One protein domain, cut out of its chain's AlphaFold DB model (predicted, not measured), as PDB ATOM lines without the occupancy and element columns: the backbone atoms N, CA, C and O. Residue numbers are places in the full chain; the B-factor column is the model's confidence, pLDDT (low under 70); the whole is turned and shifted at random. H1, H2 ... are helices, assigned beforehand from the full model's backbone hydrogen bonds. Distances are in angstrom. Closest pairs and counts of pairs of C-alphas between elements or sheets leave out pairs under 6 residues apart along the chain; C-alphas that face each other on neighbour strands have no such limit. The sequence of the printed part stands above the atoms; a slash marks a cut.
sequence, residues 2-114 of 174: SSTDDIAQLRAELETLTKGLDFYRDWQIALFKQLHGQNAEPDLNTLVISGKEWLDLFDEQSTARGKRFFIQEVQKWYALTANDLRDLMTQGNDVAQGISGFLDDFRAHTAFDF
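AT A GLANCE: This is residues 2 to 114 of the 174 residues of an uncharacterized protein of Marivivens niveibacter (UniProt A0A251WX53). The long helix H1 forms an elongated bundle, helices side by side, with H3 and H4; H4 folds back from the end of H3, and short H2 packs on H1 and H3. The 113 printed residues, all helix by class, hold H1, H2, H3, H4 in chain order and no named strand. The whole is only just compact, close to loose, with radius of gyration of the C-alphas 15.8 A and spans 51 by 28 by 21 A.

IN THESE COORDINATES: Find C-alpha 3 at (18.064, 54.820, -32.682); from there H1, residues 3 to 36, runs 48.3 A. H3, 64 to 89, spans 38.1 A; H4, 93 to 110, spans 25.4 A to (31.063, 35.106, -46.272); H2, 51 to 59, spans 12.2 A.

HOW THE PARTS SIT: H1 and H3 touch, C-alphas of Leu 14 and Ile 71 closest at 5.8 A, the same way at a shallow 29 degrees. H1's residues 16 to 27 alone touch H4, Gly 20 to Thr 110 closest at 6.0 A between C-alphas, opposite ways at 32 degrees, shallow but only just short of steep. The hairpin H1 and H2 touches through H1's residues 11 to 22 alone, C-alphas of Thr 18 and Gly 51 closest at 4.6 A. H2 and H4 are apart. Every O i to N i+4 pair is within hydrogen-bond range in H2 and H4, 29 of 30 in H1 and 20 of 22 in H3.

THE WHOLE: The farthest C-alphas, Ser 2 and Gly 37, are 51.5 A apart. The printed part has no cut; the H1 to H2 link is long, 14 residues. Residues 2 to 3 have pLDDT under 70.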
ATOM      1  N   SER A   2      19.902  58.155 -35.758       62.81
ATOM      2  CA  SER A   2      18.656  57.800 -35.069       62.81
ATOM      3  C   SER A   2      18.791  56.416 -34.427       62.81
ATOM      4  O   SER A   2      19.477  55.558 -34.974       62.81
ATOM      5  N   SER A   3      18.087  56.151 -33.319       69.56
ATOM      6  CA  SER A   3      18.064  54.820 -32.682       69.56
ATOM      7  C   SER A   3      17.613  53.706 -33.638       69.56
ATOM      8  O   SER A   3      17.928  52.541 -33.406       69.56
ATOM      9  N   THR A   4      16.859  54.044 -34.687       72.94
ATOM     10  CA  THR A   4      16.414  53.102 -35.721       72.94
ATOM     11  C   THR A   4      17.552  52.700 -36.659       72.94
ATOM     12  O   THR A   4      17.660  51.523 -37.001       72.94
ATOM     13  N   ASP A   5      18.426  53.643 -37.022       78.94
ATOM     14  CA  ASP A   5      19.581  53.386 -37.894       78.94
ATOM     15  C   ASP A   5      20.581  52.460 -37.188       78.94
ATOM     16  O   ASP A   5      21.082  51.507 -37.781       78.94
ATOM     17  N   ASP A   6      20.784  52.678 -35.884       85.75
ATOM     18  CA  ASP A   6      21.649  51.840 -35.049       85.75
ATOM     19  C   ASP A   6      21.120  50.398 -34.945       85.75
ATOM     20  O   ASP A   6      21.892  49.441 -34.988       85.75
ATOM     21  N   ILE A   7      19.799  50.211 -34.827       88.56
ATOM     22  CA  ILE A   7      19.187  48.873 -34.767       88.56
ATOM     23  C   ILE A   7      19.294  48.158 -36.115       88.56
ATOM     24  O   ILE A   7      19.598  46.966 -36.139       88.56
ATOM     25  N   ALA A   8      19.076  48.866 -37.225       90.94
ATOM     26  CA  ALA A   8      19.234  48.303 -38.562       90.94
ATOM     27  C   ALA A   8      20.683  47.862 -38.818       90.94
ATOM     28  O   ALA A   8      20.909  46.771 -39.341       90.94
ATOM     29  N   GLN A   9      21.661  48.661 -38.379       91.50
ATOM     30  CA  GLN A   9      23.076  48.309 -38.473       91.50
ATOM     31  C   GLN A   9      23.414  47.071 -37.634       91.50
ATOM     32  O   GLN A   9      24.049  46.151 -38.145       91.50
ATOM     33  N   LEU A  10      22.948  47.010 -36.380       93.06
ATOM     34  CA  LEU A  10      23.128  45.826 -35.533       93.06
ATOM     35  C   LEU A  10      22.505  44.585 -36.173       93.06
ATOM     36  O   LEU A  10      23.093  43.511 -36.139       93.06
ATOM     37  N   ARG A  11      21.325  44.718 -36.782       94.75
ATOM     38  CA  ARG A  11      20.664  43.589 -37.428       94.75
ATOM     39  C   ARG A  11      21.454  43.085 -38.640       94.75
ATOM     40  O   ARG A  11      21.662  41.885 -38.758       94.75
ATOM     41  N   ALA A  12      21.928  43.986 -39.501       93.94
ATOM     42  CA  ALA A  12      22.740  43.630 -40.667       93.94
ATOM     43  C   ALA A  12      24.086  42.988 -40.274       93.94
ATOM     44  O   ALA A  12      24.555  42.049 -40.922       93.94
ATOM     45  N   GLU A  13      24.700  43.467 -39.188       93.25
ATOM     46  CA  GLU A  13      25.893  42.842 -38.616       93.25
ATOM     47  C   GLU A  13      25.586  41.423 -38.122       93.25
ATOM     48  O   GLU A  13      26.320  40.492 -38.459       93.25
ATOM     49  N   LEU A  14      24.476  41.234 -37.397       94.94
ATOM     50  CA  LEU A  14      24.063  39.915 -36.921       94.94
ATOM     51  C   LEU A  14      23.829  38.955 -38.087       94.94
ATOM     52  O   LEU A  14      24.370  37.859 -38.059       94.94
ATOM     53  N   GLU A  15      23.096  39.372 -39.122       95.06
ATOM     54  CA  GLU A  15      22.863  38.560 -40.326       95.06
ATOM     55  C   GLU A  15      24.163  38.121 -41.000       95.06
ATOM     56  O   GLU A  15      24.271  37.002 -41.496       95.06
ATOM     57  N   THR A  16      25.156  39.008 -41.045       93.31
ATOM     58  CA  THR A  16      26.459  38.694 -41.637       93.31
ATOM     59  C   THR A  16      27.189  37.643 -40.805       93.31
ATOM     60  O   THR A  16      27.691  36.658 -41.343       93.31
ATOM     61  N   LEU A  17      27.220  37.825 -39.484       93.94
ATOM     62  CA  LEU A  17      27.896  36.901 -38.582       93.94
ATOM     63  C   LEU A  17      27.192  35.541 -38.510       93.94
ATOM     64  O   LEU A  17      27.864  34.510 -38.485       93.94
ATOM     65  N   THR A  18      25.861  35.512 -38.499       94.88
ATOM     66  CA  THR A  18      25.104  34.262 -38.404       94.88
ATOM     67  C   THR A  18      25.164  33.447 -39.686       94.88
ATOM     68  O   THR A  18      25.261  32.231 -39.592       94.88
ATOM     69  N   LYS A  19      25.241  34.080 -40.865       94.19
ATOM     70  CA  LYS A  19      25.519  33.369 -42.128       94.19
ATOM     71  C   LYS A  19      26.817  32.567 -42.076       94.19
ATOM     72  O   LYS A  19      26.860  31.445 -42.567       94.19
ATOM     73  N   GLY A  20      27.870  33.122 -41.478       93.62
ATOM     74  CA  GLY A  20      29.109  32.367 -41.306       93.62
ATOM     75  C   GLY A  20      28.982  31.240 -40.271       93.62
ATOM     76  O   GLY A  20      29.504  30.150 -40.493       93.62
ATOM     77  N   LEU A  21      28.234  31.438 -39.181       93.38
ATOM     78  CA  LEU A  21      27.972  30.348 -38.234       93.38
ATOM     79  C   LEU A  21      27.119  29.232 -38.845       93.38
ATOM     80  O   LEU A  21      27.375  28.068 -38.550       93.38
ATOM     81  N   ASP A  22      26.168  29.559 -39.719       94.44
ATOM     82  CA  ASP A  22      25.411  28.568 -40.488       94.44
ATOM     83  C   ASP A  22      26.335  27.782 -41.425       94.44
ATOM     84  O   ASP A  22      26.259  26.557 -41.469       94.44
ATOM     85  N   PHE A  23      27.285  28.450 -42.089       94.50
ATOM     86  CA  PHE A  23      28.291  27.769 -42.909       94.50
ATOM     87  C   PHE A  23      29.141  26.787 -42.085       94.50
ATOM     88  O   PHE A  23      29.364  25.645 -42.488       94.50
ATOM     89  N   TYR A  24      29.578  27.201 -40.893       92.88
ATOM     90  CA  TYR A  24      30.281  26.321 -39.957       92.88
ATOM     91  C   TYR A  24      29.407  25.148 -39.490       92.88
ATOM     92  O   TYR A  24      29.863  24.005 -39.477       92.88
ATOM     93  N   ARG A  25      28.143  25.411 -39.145       92.94
ATOM     94  CA  ARG A  25      27.168  24.390 -38.742       92.94
ATOM     95  C   ARG A  25      26.975  23.346 -39.844       92.94
ATOM     96  O   ARG A  25      27.015  22.150 -39.557       92.94
ATOM     97  N   ASP A  26      26.806  23.776 -41.090       92.81
ATOM     98  CA  ASP A  26      26.636  22.882 -42.237       92.81
ATOM     99  C   ASP A  26      27.883  22.024 -42.472       92.81
ATOM    100  O   ASP A  26      27.772  20.814 -42.694       92.81
ATOM    101  N   TRP A  27      29.071  22.616 -42.337       92.69
ATOM    102  CA  TRP A  27      30.333  21.883 -42.399       92.69
ATOM    103  C   TRP A  27      30.446  20.822 -41.291       92.69
ATOM    104  O   TRP A  27      30.782  19.671 -41.581       92.69
ATOM    105  N   GLN A  28      30.084  21.146 -40.044       90.62
ATOM    106  CA  GLN A  28      30.067  20.170 -38.945       90.62
ATOM    107  C   GLN A  28      29.096  19.011 -39.211       90.62
ATOM    108  O   GLN A  28      29.429  17.850 -38.962       90.62
ATOM    109  N   ILE A  29      27.903  19.301 -39.742       91.50
ATOM    110  CA  ILE A  29      26.917  18.274 -40.108       91.50
ATOM    111  C   ILE A  29      27.472  17.370 -41.217       91.50
ATOM    112  O   ILE A  29      27.324  16.146 -41.143       91.50
ATOM    113  N   ALA A  30      28.110  17.948 -42.237       90.75
ATOM    114  CA  ALA A  30      28.719  17.192 -43.327       90.75
ATOM    115  C   ALA A  30      29.838  16.270 -42.818       90.75
ATOM    116  O   ALA A  30      29.847  15.079 -43.144       90.75
ATOM    117  N   LEU A  31      30.719  16.785 -41.955       87.44
ATOM    118  CA  LEU A  31      31.791  16.013 -41.332       87.44
ATOM    119  C   LEU A  31      31.237  14.864 -40.476       87.44
ATOM    120  O   LEU A  31      31.685  13.723 -40.598       87.44
ATOM    121  N   PHE A  32      30.210  15.125 -39.662       88.94
ATOM    122  CA  PHE A  32      29.549  14.094 -38.863       88.94
ATOM    123  C   PHE A  32      28.986  12.967 -39.741       88.94
ATOM    124  O   PHE A  32      29.222  11.789 -39.479       88.94
ATOM    125  N   LYS A  33      28.287  13.312 -40.827       91.06
ATOM    126  CA  LYS A  33      27.730  12.329 -41.772       91.06
ATOM    127  C   LYS A  33      28.807  11.534 -42.503       91.06
ATOM    128  O   LYS A  33      28.611  10.354 -42.789       91.06
ATOM    129  N   GLN A  34      29.951  12.146 -42.793       88.44
ATOM    130  CA  GLN A  34      31.088  11.435 -43.369       88.44
ATOM    131  C   GLN A  34      31.642  10.377 -42.402       88.44
ATOM    132  O   GLN A  34      31.975   9.275 -42.838       88.44
ATOM    133  N   LEU A  35      31.701  10.684 -41.103       87.44
ATOM    134  CA  LEU A  35      32.261   9.799 -40.076       87.44
ATOM    135  C   LEU A  35      31.281   8.718 -39.591       87.44
ATOM    136  O   LEU A  35      31.697   7.600 -39.294       87.44
ATOM    137  N   HIS A  36      29.987   9.033 -39.516       89.44
ATOM    138  CA  HIS A  36      28.961   8.165 -38.921       89.44
ATOM    139  C   HIS A  36      27.973   7.572 -39.939       89.44
ATOM    140  O   HIS A  36      27.135   6.745 -39.580       89.44
ATOM    141  N   GLY A  37      28.093   7.948 -41.214       91.25
ATOM    142  CA  GLY A  37      27.226   7.513 -42.306       91.25
ATOM    143  C   GLY A  37      26.210   8.581 -42.719       91.25
ATOM    144  O   GLY A  37      25.740   9.378 -41.916       91.25
ATOM    145  N   GLN A  38      25.828   8.572 -43.999       88.94
ATOM    146  CA  GLN A  38      25.032   9.645 -44.619       88.94
ATOM    147  C   GLN A  38      23.631   9.841 -44.015       88.94
ATOM    148  O   GLN A  38      23.073  10.934 -44.098       88.94
ATOM    149  N   ASN A  39      23.087   8.798 -43.383       90.69
ATOM    150  CA  ASN A  39      21.786   8.825 -42.710       90.69
ATOM    151  C   ASN A  39      21.897   9.092 -41.199       90.69
ATOM    152  O   ASN A  39      20.883   9.056 -40.509       90.69
ATOM    153  N   ALA A  40      23.107   9.291 -40.668       90.12
ATOM    154  CA  ALA A  40      23.292   9.628 -39.266       90.12
ATOM    155  C   ALA A  40      22.884  11.088 -39.018       90.12
ATOM    156  O   ALA A  40      23.185  11.980 -39.818       90.12
ATOM    157  N   GLU A  41      22.220  11.327 -37.890       88.94
ATOM    158  CA  GLU A  41      21.801  12.660 -37.463       88.94
ATOM    159  C   GLU A  41      22.647  13.106 -36.262       88.94
ATOM    160  O   GLU A  41      22.712  12.378 -35.268       88.94
ATOM    161  N   PRO A  42      23.325  14.266 -36.341       87.62
ATOM    162  CA  PRO A  42      24.040  14.813 -35.198       87.62
ATOM    163  C   PRO A  42      23.052  15.299 -34.132       87.62
ATOM    164  O   PRO A  42      21.960  15.773 -34.450       87.62
ATOM    165  N   ASP A  43      23.455  15.240 -32.861       87.12
ATOM    166  CA  ASP A  43      22.693  15.872 -31.782       87.12
ATOM    167  C   ASP A  43      22.709  17.393 -31.971       87.12
ATOM    168  O   ASP A  43      23.755  18.037 -31.872       87.12
ATOM    169  N   LEU A  44      21.538  17.980 -32.223       81.19
ATOM    170  CA  LEU A  44      21.391  19.410 -32.483       81.19
ATOM    171  C   LEU A  44      21.842  20.285 -31.304       81.19
ATOM    172  O   LEU A  44      22.209  21.433 -31.533       81.19
ATOM    173  N   ASN A  45      21.869  19.753 -30.076       80.88
ATOM    174  CA  ASN A  45      22.365  20.474 -28.897       80.88
ATOM    175  C   ASN A  45      23.889  20.650 -28.903       80.88
ATOM    176  O   ASN A  45      24.422  21.459 -28.146       80.88
ATOM    177  N   THR A  46      24.591  19.882 -29.736       77.19
ATOM    178  CA  THR A  46      26.047  19.979 -29.909       77.19
ATOM    179  C   THR A  46      26.441  20.949 -31.021       77.19
ATOM    180  O   THR A  46      27.619  21.259 -31.178       77.19
ATOM    181  N   LEU A  47      25.457  21.445 -31.777       83.94
ATOM    182  CA  LEU A  47      25.657  22.346 -32.902       83.94
ATOM    183  C   LEU A  47      25.308  23.782 -32.515       83.94
ATOM    184  O   LEU A  47      24.399  24.040 -31.726       83.94
ATOM    185  N   VAL A  48      25.994  24.733 -33.144       86.06
ATOM    186  CA  VAL A  48      25.650  26.158 -33.062       86.06
ATOM    187  C   VAL A  48      24.215  26.355 -33.541       86.06
ATOM    188  O   VAL A  48      23.886  25.853 -34.611       86.06
ATOM    189  N   ILE A  49      23.360  27.062 -32.793       89.38
ATOM    190  CA  ILE A  49      21.973  27.328 -33.223       89.38
ATOM    191  C   ILE A  49      21.938  28.054 -34.575       89.38
ATOM    192  O   ILE A  49      22.881  28.764 -34.930       89.38
ATOM    193  N   SER A  50      20.854  27.868 -35.325       91.81
ATOM    194  CA  SER A  50      20.760  28.411 -36.682       91.81
ATOM    195  C   SER A  50      20.734  29.938 -36.690       91.81
ATOM    196  O   SER A  50      20.242  30.590 -35.762       91.81
ATOM    197  N   GLY A  51      21.204  30.537 -37.780       93.00
ATOM    198  CA  GLY A  51      21.165  31.978 -37.965       93.00
ATOM    199  C   GLY A  51      19.752  32.540 -37.948       93.00
ATOM    200  O   GLY A  51      19.539  33.642 -37.447       93.00
ATOM    201  N   LYS A  52      18.769  31.758 -38.404       94.06
ATOM    202  CA  LYS A  52      17.353  32.102 -38.262       94.06
ATOM    203  C   LYS A  52      16.953  32.251 -36.793       94.06
ATOM    204  O   LYS A  52      16.395  33.280 -36.434       94.06
ATOM    205  N   GLU A  53      17.270  31.269 -35.950       93.38
ATOM    206  CA  GLU A  53      16.942  31.322 -34.518       93.38
ATOM    207  C   GLU A  53      17.635  32.501 -33.825       93.38
ATOM    208  O   GLU A  53      17.017  33.192 -33.019       93.38
ATOM    209  N   TRP A  54      18.890  32.798 -34.182       94.19
ATOM    210  CA  TRP A  54      19.580  33.997 -33.697       94.19
ATOM    211  C   TRP A  54      18.850  35.295 -34.065       94.19
ATOM    212  O   TRP A  54      18.733  36.191 -33.226       94.19
ATOM    213  N   LEU A  55      18.382  35.411 -35.310       95.12
ATOM    214  CA  LEU A  55      17.671  36.595 -35.796       95.12
ATOM    215  C   LEU A  55      16.291  36.737 -35.152       95.12
ATOM    216  O   LEU A  55      15.931  37.846 -34.763       95.12
ATOM    217  N   ASP A  56      15.567  35.632 -34.973       95.50
ATOM    218  CA  ASP A  56      14.271  35.620 -34.292       95.50
ATOM    219  C   ASP A  56      14.435  36.111 -32.836       95.50
ATOM    220  O   ASP A  56      13.781  37.073 -32.424       95.50
ATOM    221  N   LEU A  57      15.406  35.565 -32.091       93.88
ATOM    222  CA  LEU A  57      15.717  35.997 -30.718       93.88
ATOM    223  C   LEU A  57      16.155  37.468 -30.638       93.88
ATOM    224  O   LEU A  57      15.836  38.172 -29.675       93.88
ATOM    225  N   PHE A  58      16.898  37.941 -31.641       94.19
ATOM    226  CA  PHE A  58      17.290  39.341 -31.743       94.19
ATOM    227  C   PHE A  58      16.081  40.243 -31.983       94.19
ATOM    228  O   PHE A  58      15.974  41.296 -31.343       94.19
ATOM    229  N   ASP A  59      15.181  39.871 -32.894       93.00
ATOM    230  CA  ASP A  59      14.004  40.656 -33.264       93.00
ATOM    231  C   ASP A  59      12.998  40.752 -32.104       93.00
ATOM    232  O   ASP A  59      12.419  41.821 -31.900       93.00
ATOM    233  N   GLU A  60      12.919  39.727 -31.249       94.06
ATOM    234  CA  GLU A  60      12.143  39.725 -29.998       94.06
ATOM    235  C   GLU A  60      12.659  40.713 -28.931       94.06
ATOM    236  O   GLU A  60      11.924  41.089 -28.012       94.06
ATOM    237  N   GLN A  61      13.909  41.185 -29.028       92.00
ATOM    238  CA  GLN A  61      14.445  42.148 -28.064       92.00
ATOM    239  C   GLN A  61      13.911  43.563 -28.268       92.00
ATOM    240  O   GLN A  61      14.043  44.161 -29.337       92.00
ATOM    241  N   SER A  62      13.457  44.173 -27.173       85.25
ATOM    242  CA  SER A  62      12.923  45.539 -27.157       85.25
ATOM    243  C   SER A  62      13.977  46.637 -26.985       85.25
ATOM    244  O   SER A  62      13.697  47.804 -27.253       85.25
ATOM    245  N   THR A  63      15.195  46.301 -26.540       86.75
ATOM    246  CA  THR A  63      16.238  47.298 -26.242       86.75
ATOM    247  C   THR A  63      17.457  47.144 -27.141       86.75
ATOM    248  O   THR A  63      17.910  46.033 -27.412       86.75
ATOM    249  N   ALA A  64      18.067  48.267 -27.533       85.06
ATOM    250  CA  ALA A  64      19.328  48.266 -28.281       85.06
ATOM    251  C   ALA A  64      20.466  47.561 -27.514       85.06
ATOM    252  O   ALA A  64      21.313  46.902 -28.115       85.06
ATOM    253  N   ARG A  65      20.463  47.643 -26.174       87.19
ATOM    254  CA  ARG A  65      21.414  46.916 -25.318       87.19
ATOM    255  C   ARG A  65      21.218  45.401 -25.414       87.19
ATOM    256  O   ARG A  65      22.207  44.693 -25.568       87.19
ATOM    257  N   GLY A  66      19.973  44.925 -25.343       88.75
ATOM    258  CA  GLY A  66      19.641  43.511 -25.532       88.75
ATOM    259  C   GLY A  66      20.023  43.031 -26.929       88.75
ATOM    260  O   GLY A  66      20.690  42.020 -27.066       88.75
ATOM    261  N   LYS A  67      19.730  43.816 -27.968       91.31
ATOM    262  CA  LYS A  67      20.145  43.521 -29.349       91.31
ATOM    263  C   LYS A  67      21.667  43.405 -29.510       91.31
ATOM    264  O   LYS A  67      22.151  42.477 -30.146       91.31
ATOM    265  N   ARG A  68      22.446  44.291 -28.876       90.88
ATOM    266  CA  ARG A  68      23.920  44.226 -28.902       90.88
ATOM    267  C   ARG A  68      24.483  42.984 -28.200       90.88
ATOM    268  O   ARG A  68      25.546  42.513 -28.589       90.88
ATOM    269  N   PHE A  69      23.791  42.450 -27.194       91.19
ATOM    270  CA  PHE A  69      24.203  41.210 -26.531       91.19
ATOM    271  C   PHE A  69      24.265  40.034 -27.518       91.19
ATOM    272  O   PHE A  69      25.237  39.289 -27.498       91.19
ATOM    273  N   PHE A  70      23.317  39.928 -28.453       92.00
ATOM    274  CA  PHE A  70      23.313  38.861 -29.463       92.00
ATOM    275  C   PHE A  70      24.528  38.899 -30.394       92.00
ATOM    276  O   PHE A  70      25.105  37.855 -30.681       92.00
ATOM    277  N   ILE A  71      24.981  40.092 -30.794       91.69
ATOM    278  CA  ILE A  71      26.233  40.246 -31.554       91.69
ATOM    279  C   ILE A  71      27.415  39.677 -30.768       91.69
ATOM    280  O   ILE A  71      28.222  38.925 -31.307       91.69
ATOM    281  N   GLN A  72      27.502  40.012 -29.480       90.19
ATOM    282  CA  GLN A  72      28.591  39.558 -28.619       90.19
ATOM    283  C   GLN A  72      28.556  38.044 -28.400       90.19
ATOM    284  O   GLN A  72      29.607  37.411 -28.408       90.19
ATOM    285  N   GLU A  73      27.374  37.450 -28.227       91.94
ATOM    286  CA  GLU A  73      27.239  35.996 -28.095       91.94
ATOM    287  C   GLU A  73      27.627  35.264 -29.382       91.94
ATOM    288  O   GLU A  73      28.377  34.290 -29.336       91.94
ATOM    289  N   VAL A  74      27.217  35.770 -30.544       92.06
ATOM    290  CA  VAL A  74      27.633  35.216 -31.837       92.06
ATOM    291  C   VAL A  74      29.151  35.335 -32.032       92.06
ATOM    292  O   VAL A  74      29.795  34.377 -32.451       92.06
ATOM    293  N   GLN A  75      29.765  36.458 -31.657       90.50
ATOM    294  CA  GLN A  75      31.228  36.615 -31.689       90.50
ATOM    295  C   GLN A  75      31.951  35.650 -30.735       90.50
ATOM    296  O   GLN A  75      33.026  35.148 -31.065       90.50
ATOM    297  N   LYS A  76      31.371  35.343 -29.566       89.88
ATOM    298  CA  LYS A  76      31.921  34.316 -28.666       89.88
ATOM    299  C   LYS A  76      31.903  32.936 -29.306       89.88
ATOM    300  O   LYS A  76      32.866  32.202 -29.116       89.88
ATOM    301  N   TRP A  77      30.867  32.599 -30.074       92.19
ATOM    302  CA  TRP A  77      30.844  31.347 -30.829       92.19
ATOM    303  C   TRP A  77      32.021  31.254 -31.792       92.19
ATOM    304  O   TRP A  77      32.754  30.277 -31.699       92.19
ATOM    305  N   TYR A  78      32.293  32.295 -32.589       92.62
ATOM    306  CA  TYR A  78      33.497  32.344 -33.432       92.62
ATOM    307  C   TYR A  78      34.783  32.114 -32.635       92.62
ATOM    308  O   TYR A  78      35.642  31.345 -33.058       92.62
ATOM    309  N   ALA A  79      34.928  32.760 -31.475       88.88
ATOM    310  CA  ALA A  79      36.109  32.595 -30.632       88.88
ATOM    311  C   ALA A  79      36.255  31.165 -30.082       88.88
ATOM    312  O   ALA A  79      37.364  30.632 -30.055       88.88
ATOM    313  N   LEU A  80      35.158  30.541 -29.644       88.31
ATOM    314  CA  LEU A  80      35.154  29.162 -29.152       88.31
ATOM    315  C   LEU A  80      35.535  28.193 -30.273       88.31
ATOM    316  O   LEU A  80      36.535  27.489 -30.160       88.31
ATOM    317  N   THR A  81      34.824  28.250 -31.394       89.88
ATOM    318  CA  THR A  81      35.028  27.335 -32.521       89.88
ATOM    319  C   THR A  81      36.379  27.547 -33.198       89.88
ATOM    320  O   THR A  81      36.978  26.593 -33.673       89.88
ATOM    321  N   ALA A  82      36.920  28.769 -33.217       90.69
ATOM    322  CA  ALA A  82      38.262  29.013 -33.748       90.69
ATOM    323  C   ALA A  82      39.354  28.337 -32.909       90.69
ATOM    324  O   ALA A  82      40.359  27.890 -33.462       90.69
ATOM    325  N   ASN A  83      39.174  28.245 -31.586       85.75
ATOM    326  CA  ASN A  83      40.092  27.472 -30.752       85.75
ATOM    327  C   ASN A  83      39.981  25.977 -31.062       85.75
ATOM    328  O   ASN A  83      41.018  25.337 -31.210       85.75
ATOM    329  N   ASP A  84      38.764  25.457 -31.235       87.25
ATOM    330  CA  ASP A  84      38.550  24.050 -31.587       87.25
ATOM    331  C   ASP A  84      39.188  23.709 -32.942       87.25
ATOM    332  O   ASP A  84      39.930  22.734 -33.048       87.25
ATOM    333  N   LEU A  85      38.976  24.543 -33.966       89.81
ATOM    334  CA  LEU A  85      39.589  24.381 -35.288       89.81
ATOM    335  C   LEU A  85      41.119  24.408 -35.206       89.81
ATOM    336  O   LEU A  85      41.782  23.521 -35.742       89.81
ATOM    337  N   ARG A  86      41.693  25.375 -34.482       86.75
ATOM    338  CA  ARG A  86      43.145  25.441 -34.274       86.75
ATOM    339  C   ARG A  86      43.673  24.178 -33.596       86.75
ATOM    340  O   ARG A  86      44.720  23.668 -33.988       86.75
ATOM    341  N   ASP A  87      42.987  23.686 -32.572       86.50
ATOM    342  CA  ASP A  87      43.435  22.513 -31.826       86.50
ATOM    343  C   ASP A  87      43.312  21.242 -32.687       86.50
ATOM    344  O   ASP A  87      44.212  20.399 -32.675       86.50
ATOM    345  N   LEU A  88      42.274  21.137 -33.524       86.31
ATOM    346  CA  LEU A  88      42.109  20.051 -34.496       86.31
ATOM    347  C   LEU A  88      43.192  20.055 -35.587       86.31
ATOM    348  O   LEU A  88      43.670  18.983 -35.954       86.31
ATOM    349  N   MET A  89      43.644  21.224 -36.061       86.00
ATOM    350  CA  MET A  89      44.740  21.319 -37.043       86.00
ATOM    351  C   MET A  89      46.032  20.638 -36.559       86.00
ATOM    352  O   MET A  89      46.845  20.201 -37.368       86.00
ATOM    353  N   THR A  90      46.223  20.497 -35.244       84.88
ATOM    354  CA  THR A  90      47.407  19.831 -34.676       84.88
ATOM    355  C   THR A  90      47.319  18.299 -34.659       84.88
ATOM    356  O   THR A  90      48.287  17.634 -34.299       84.88
ATOM    357  N   GLN A  91      46.181  17.710 -35.045       83.69
ATOM    358  CA  GLN A  91      45.940  16.263 -34.935       83.69
ATOM    359  C   GLN A  91      46.406  15.449 -36.153       83.69
ATOM    360  O   GLN A  91      46.395  14.219 -36.107       83.69
ATOM    361  N   GLY A  92      46.838  16.107 -37.232       80.44
ATOM    362  CA  GLY A  92      47.415  15.456 -38.409       80.44
ATOM    363  C   GLY A  92      47.181  16.237 -39.700       80.44
ATOM    364  O   GLY A  92      46.287  17.078 -39.778       80.44
ATOM    365  N   ASN A  93      47.968  15.925 -40.732       78.00
ATOM    366  CA  ASN A  93      47.955  16.665 -41.999       78.00
ATOM    367  C   ASN A  93      46.599  16.620 -42.714       78.00
ATOM    368  O   ASN A  93      46.158  17.649 -43.211       78.00
ATOM    369  N   ASP A  94      45.918  15.472 -42.735       84.00
ATOM    370  CA  ASP A  94      44.613  15.347 -43.403       84.00
ATOM    371  C   ASP A  94      43.545  16.213 -42.714       84.00
ATOM    372  O   ASP A  94      42.728  16.855 -43.374       84.00
ATOM    373  N   VAL A  95      43.585  16.284 -41.378       83.00
ATOM    374  CA  VAL A  95      42.689  17.138 -40.584       83.00
ATOM    375  C   VAL A  95      43.016  18.611 -40.825       83.00
ATOM    376  O   VAL A  95      42.111  19.403 -41.074       83.00
ATOM    377  N   ALA A  96      44.301  18.975 -40.824       83.94
ATOM    378  CA  ALA A  96      44.743  20.334 -41.118       83.94
ATOM    379  C   ALA A  96      44.316  20.791 -42.524       83.94
ATOM    380  O   ALA A  96      43.789  21.890 -42.673       83.94
ATOM    381  N   GLN A  97      44.460  19.932 -43.540       85.81
ATOM    382  CA  GLN A  97      44.006  20.209 -44.907       85.81
ATOM    383  C   GLN A  97      42.488  20.380 -44.984       85.81
ATOM    384  O   GLN A  97      42.015  21.312 -45.631       85.81
ATOM    385  N   GLY A  98      41.722  19.521 -44.305       88.44
ATOM    386  CA  GLY A  98      40.265  19.641 -44.249       88.44
ATOM    387  C   GLY A  98      39.802  20.955 -43.616       88.44
ATOM    388  O   GLY A  98      38.848  21.567 -44.095       88.44
ATOM    389  N   ILE A  99      40.496  21.420 -42.576       91.50
ATOM    390  CA  ILE A  99      40.183  22.695 -41.922       91.50
ATOM    391  C   ILE A  99      40.612  23.880 -42.786       91.50
ATOM    392  O   ILE A  99      39.847  24.828 -42.913       91.50
ATOM    393  N   SER A 100      41.794  23.836 -43.402       89.81
ATOM    394  CA  SER A 100      42.247  24.900 -44.307       89.81
ATOM    395  C   SER A 100      41.284  25.053 -45.496       89.81
ATOM    396  O   SER A 100      40.819  26.154 -45.777       89.81
ATOM    397  N   GLY A 101      40.835  23.935 -46.088       92.00
ATOM    398  CA  GLY A 101      39.792  23.943 -47.121       92.00
ATOM    399  C   GLY A 101      38.464  24.534 -46.634       92.00
ATOM    400  O   GLY A 101      37.859  25.346 -47.329       92.00
ATOM    401  N   PHE A 102      38.041  24.204 -45.408       94.06
ATOM    402  CA  PHE A 102      36.881  24.848 -44.787       94.06
ATOM    403  C   PHE A 102      37.054  26.368 -44.651       94.06
ATOM    404  O   PHE A 102      36.118  27.107 -44.949       94.06
ATOM    405  N   LEU A 103      38.218  26.844 -44.196       93.62
ATOM    406  CA  LEU A 103      38.482  28.275 -44.007       93.62
ATOM    407  C   LEU A 103      38.479  29.037 -45.338       93.62
ATOM    408  O   LEU A 103      37.940  30.145 -45.407       93.62
ATOM    409  N   ASP A 104      39.012  28.434 -46.399       92.31
ATOM    410  CA  ASP A 104      38.973  29.000 -47.747       92.31
ATOM    411  C   ASP A 104      37.542  29.073 -48.296       92.31
ATOM    412  O   ASP A 104      37.106  30.138 -48.749       92.31
ATOM    413  N   ASP A 105      36.776  27.983 -48.189       93.81
ATOM    414  CA  ASP A 105      35.377  27.964 -48.614       93.81
ATOM    415  C   ASP A 105      34.543  28.963 -47.800       93.81
ATOM    416  O   ASP A 105      33.732  29.709 -48.359       93.81
ATOM    417  N   PHE A 106      34.772  29.041 -46.488       94.06
ATOM    418  CA  PHE A 106      34.126  30.007 -45.606       94.06
ATOM    419  C   PHE A 106      34.377  31.441 -46.077       94.06
ATOM    420  O   PHE A 106      33.437  32.237 -46.198       94.06
ATOM    421  N   ARG A 107      35.637  31.780 -46.375       91.19
ATOM    422  CA  ARG A 107      36.033  33.116 -46.836       91.19
ATOM    423  C   ARG A 107      35.363  33.455 -48.168       91.19
ATOM    424  O   ARG A 107      34.858  34.569 -48.331       91.19
ATOM    425  N   ALA A 108      35.293  32.490 -49.086       90.69
ATOM    426  CA  ALA A 108      34.624  32.645 -50.376       90.69
ATOM    427  C   ALA A 108      33.109  32.900 -50.242       90.69
ATOM    428  O   ALA A 108      32.549  33.673 -51.021       90.69
ATOM    429  N   HIS A 109      32.449  32.295 -49.248       90.94
ATOM    430  CA  HIS A 109      31.001  32.427 -49.045       90.94
ATOM    431  C   HIS A 109      30.591  33.644 -48.206       90.94
ATOM    432  O   HIS A 109      29.499  34.182 -48.399       90.94
ATOM    433  N   THR A 110      31.432  34.081 -47.267       88.75
ATOM    434  CA  THR A 110      31.063  35.106 -46.272       88.75
ATOM    435  C   THR A 110      31.715  36.467 -46.504       88.75
ATOM    436  O   THR A 110      31.266  37.460 -45.929       88.75
ATOM    437  N   ALA A 111      32.741  36.536 -47.361       85.19
ATOM    438  CA  ALA A 111      33.541  37.731 -47.631       85.19
ATOM    439  C   ALA A 111      34.281  38.304 -46.401       85.19
ATOM    440  O   ALA A 111      34.682  39.470 -46.402       85.19
ATOM    441  N   PHE A 112      34.493  37.498 -45.357       88.50
ATOM    442  CA  PHE A 112      35.378  37.826 -44.240       88.50
ATOM    443  C   PHE A 112      36.138  36.589 -43.753       88.50
ATOM    444  O   PHE A 112      35.807  35.461 -44.107       88.50
ATOM    445  N   ASP A 113      37.167  36.804 -42.932       89.94
ATOM    446  CA  ASP A 113      37.976  35.717 -42.383       89.94
ATOM    447  C   ASP A 113      37.464  35.244 -41.012       89.94
ATOM    448  O   ASP A 113      37.151  36.050 -40.125       89.94
ATOM    449  N   PHE A 114      37.376  33.924 -40.841       91.62
ATOM    450  CA  PHE A 114      36.867  33.291 -39.626       91.62
ATOM    451  C   PHE A 114      37.713  33.640 -38.393       91.62
ATOM    452  O   PHE A 114      37.181  34.026 -37.348       91.62
TER     453      PHE A 114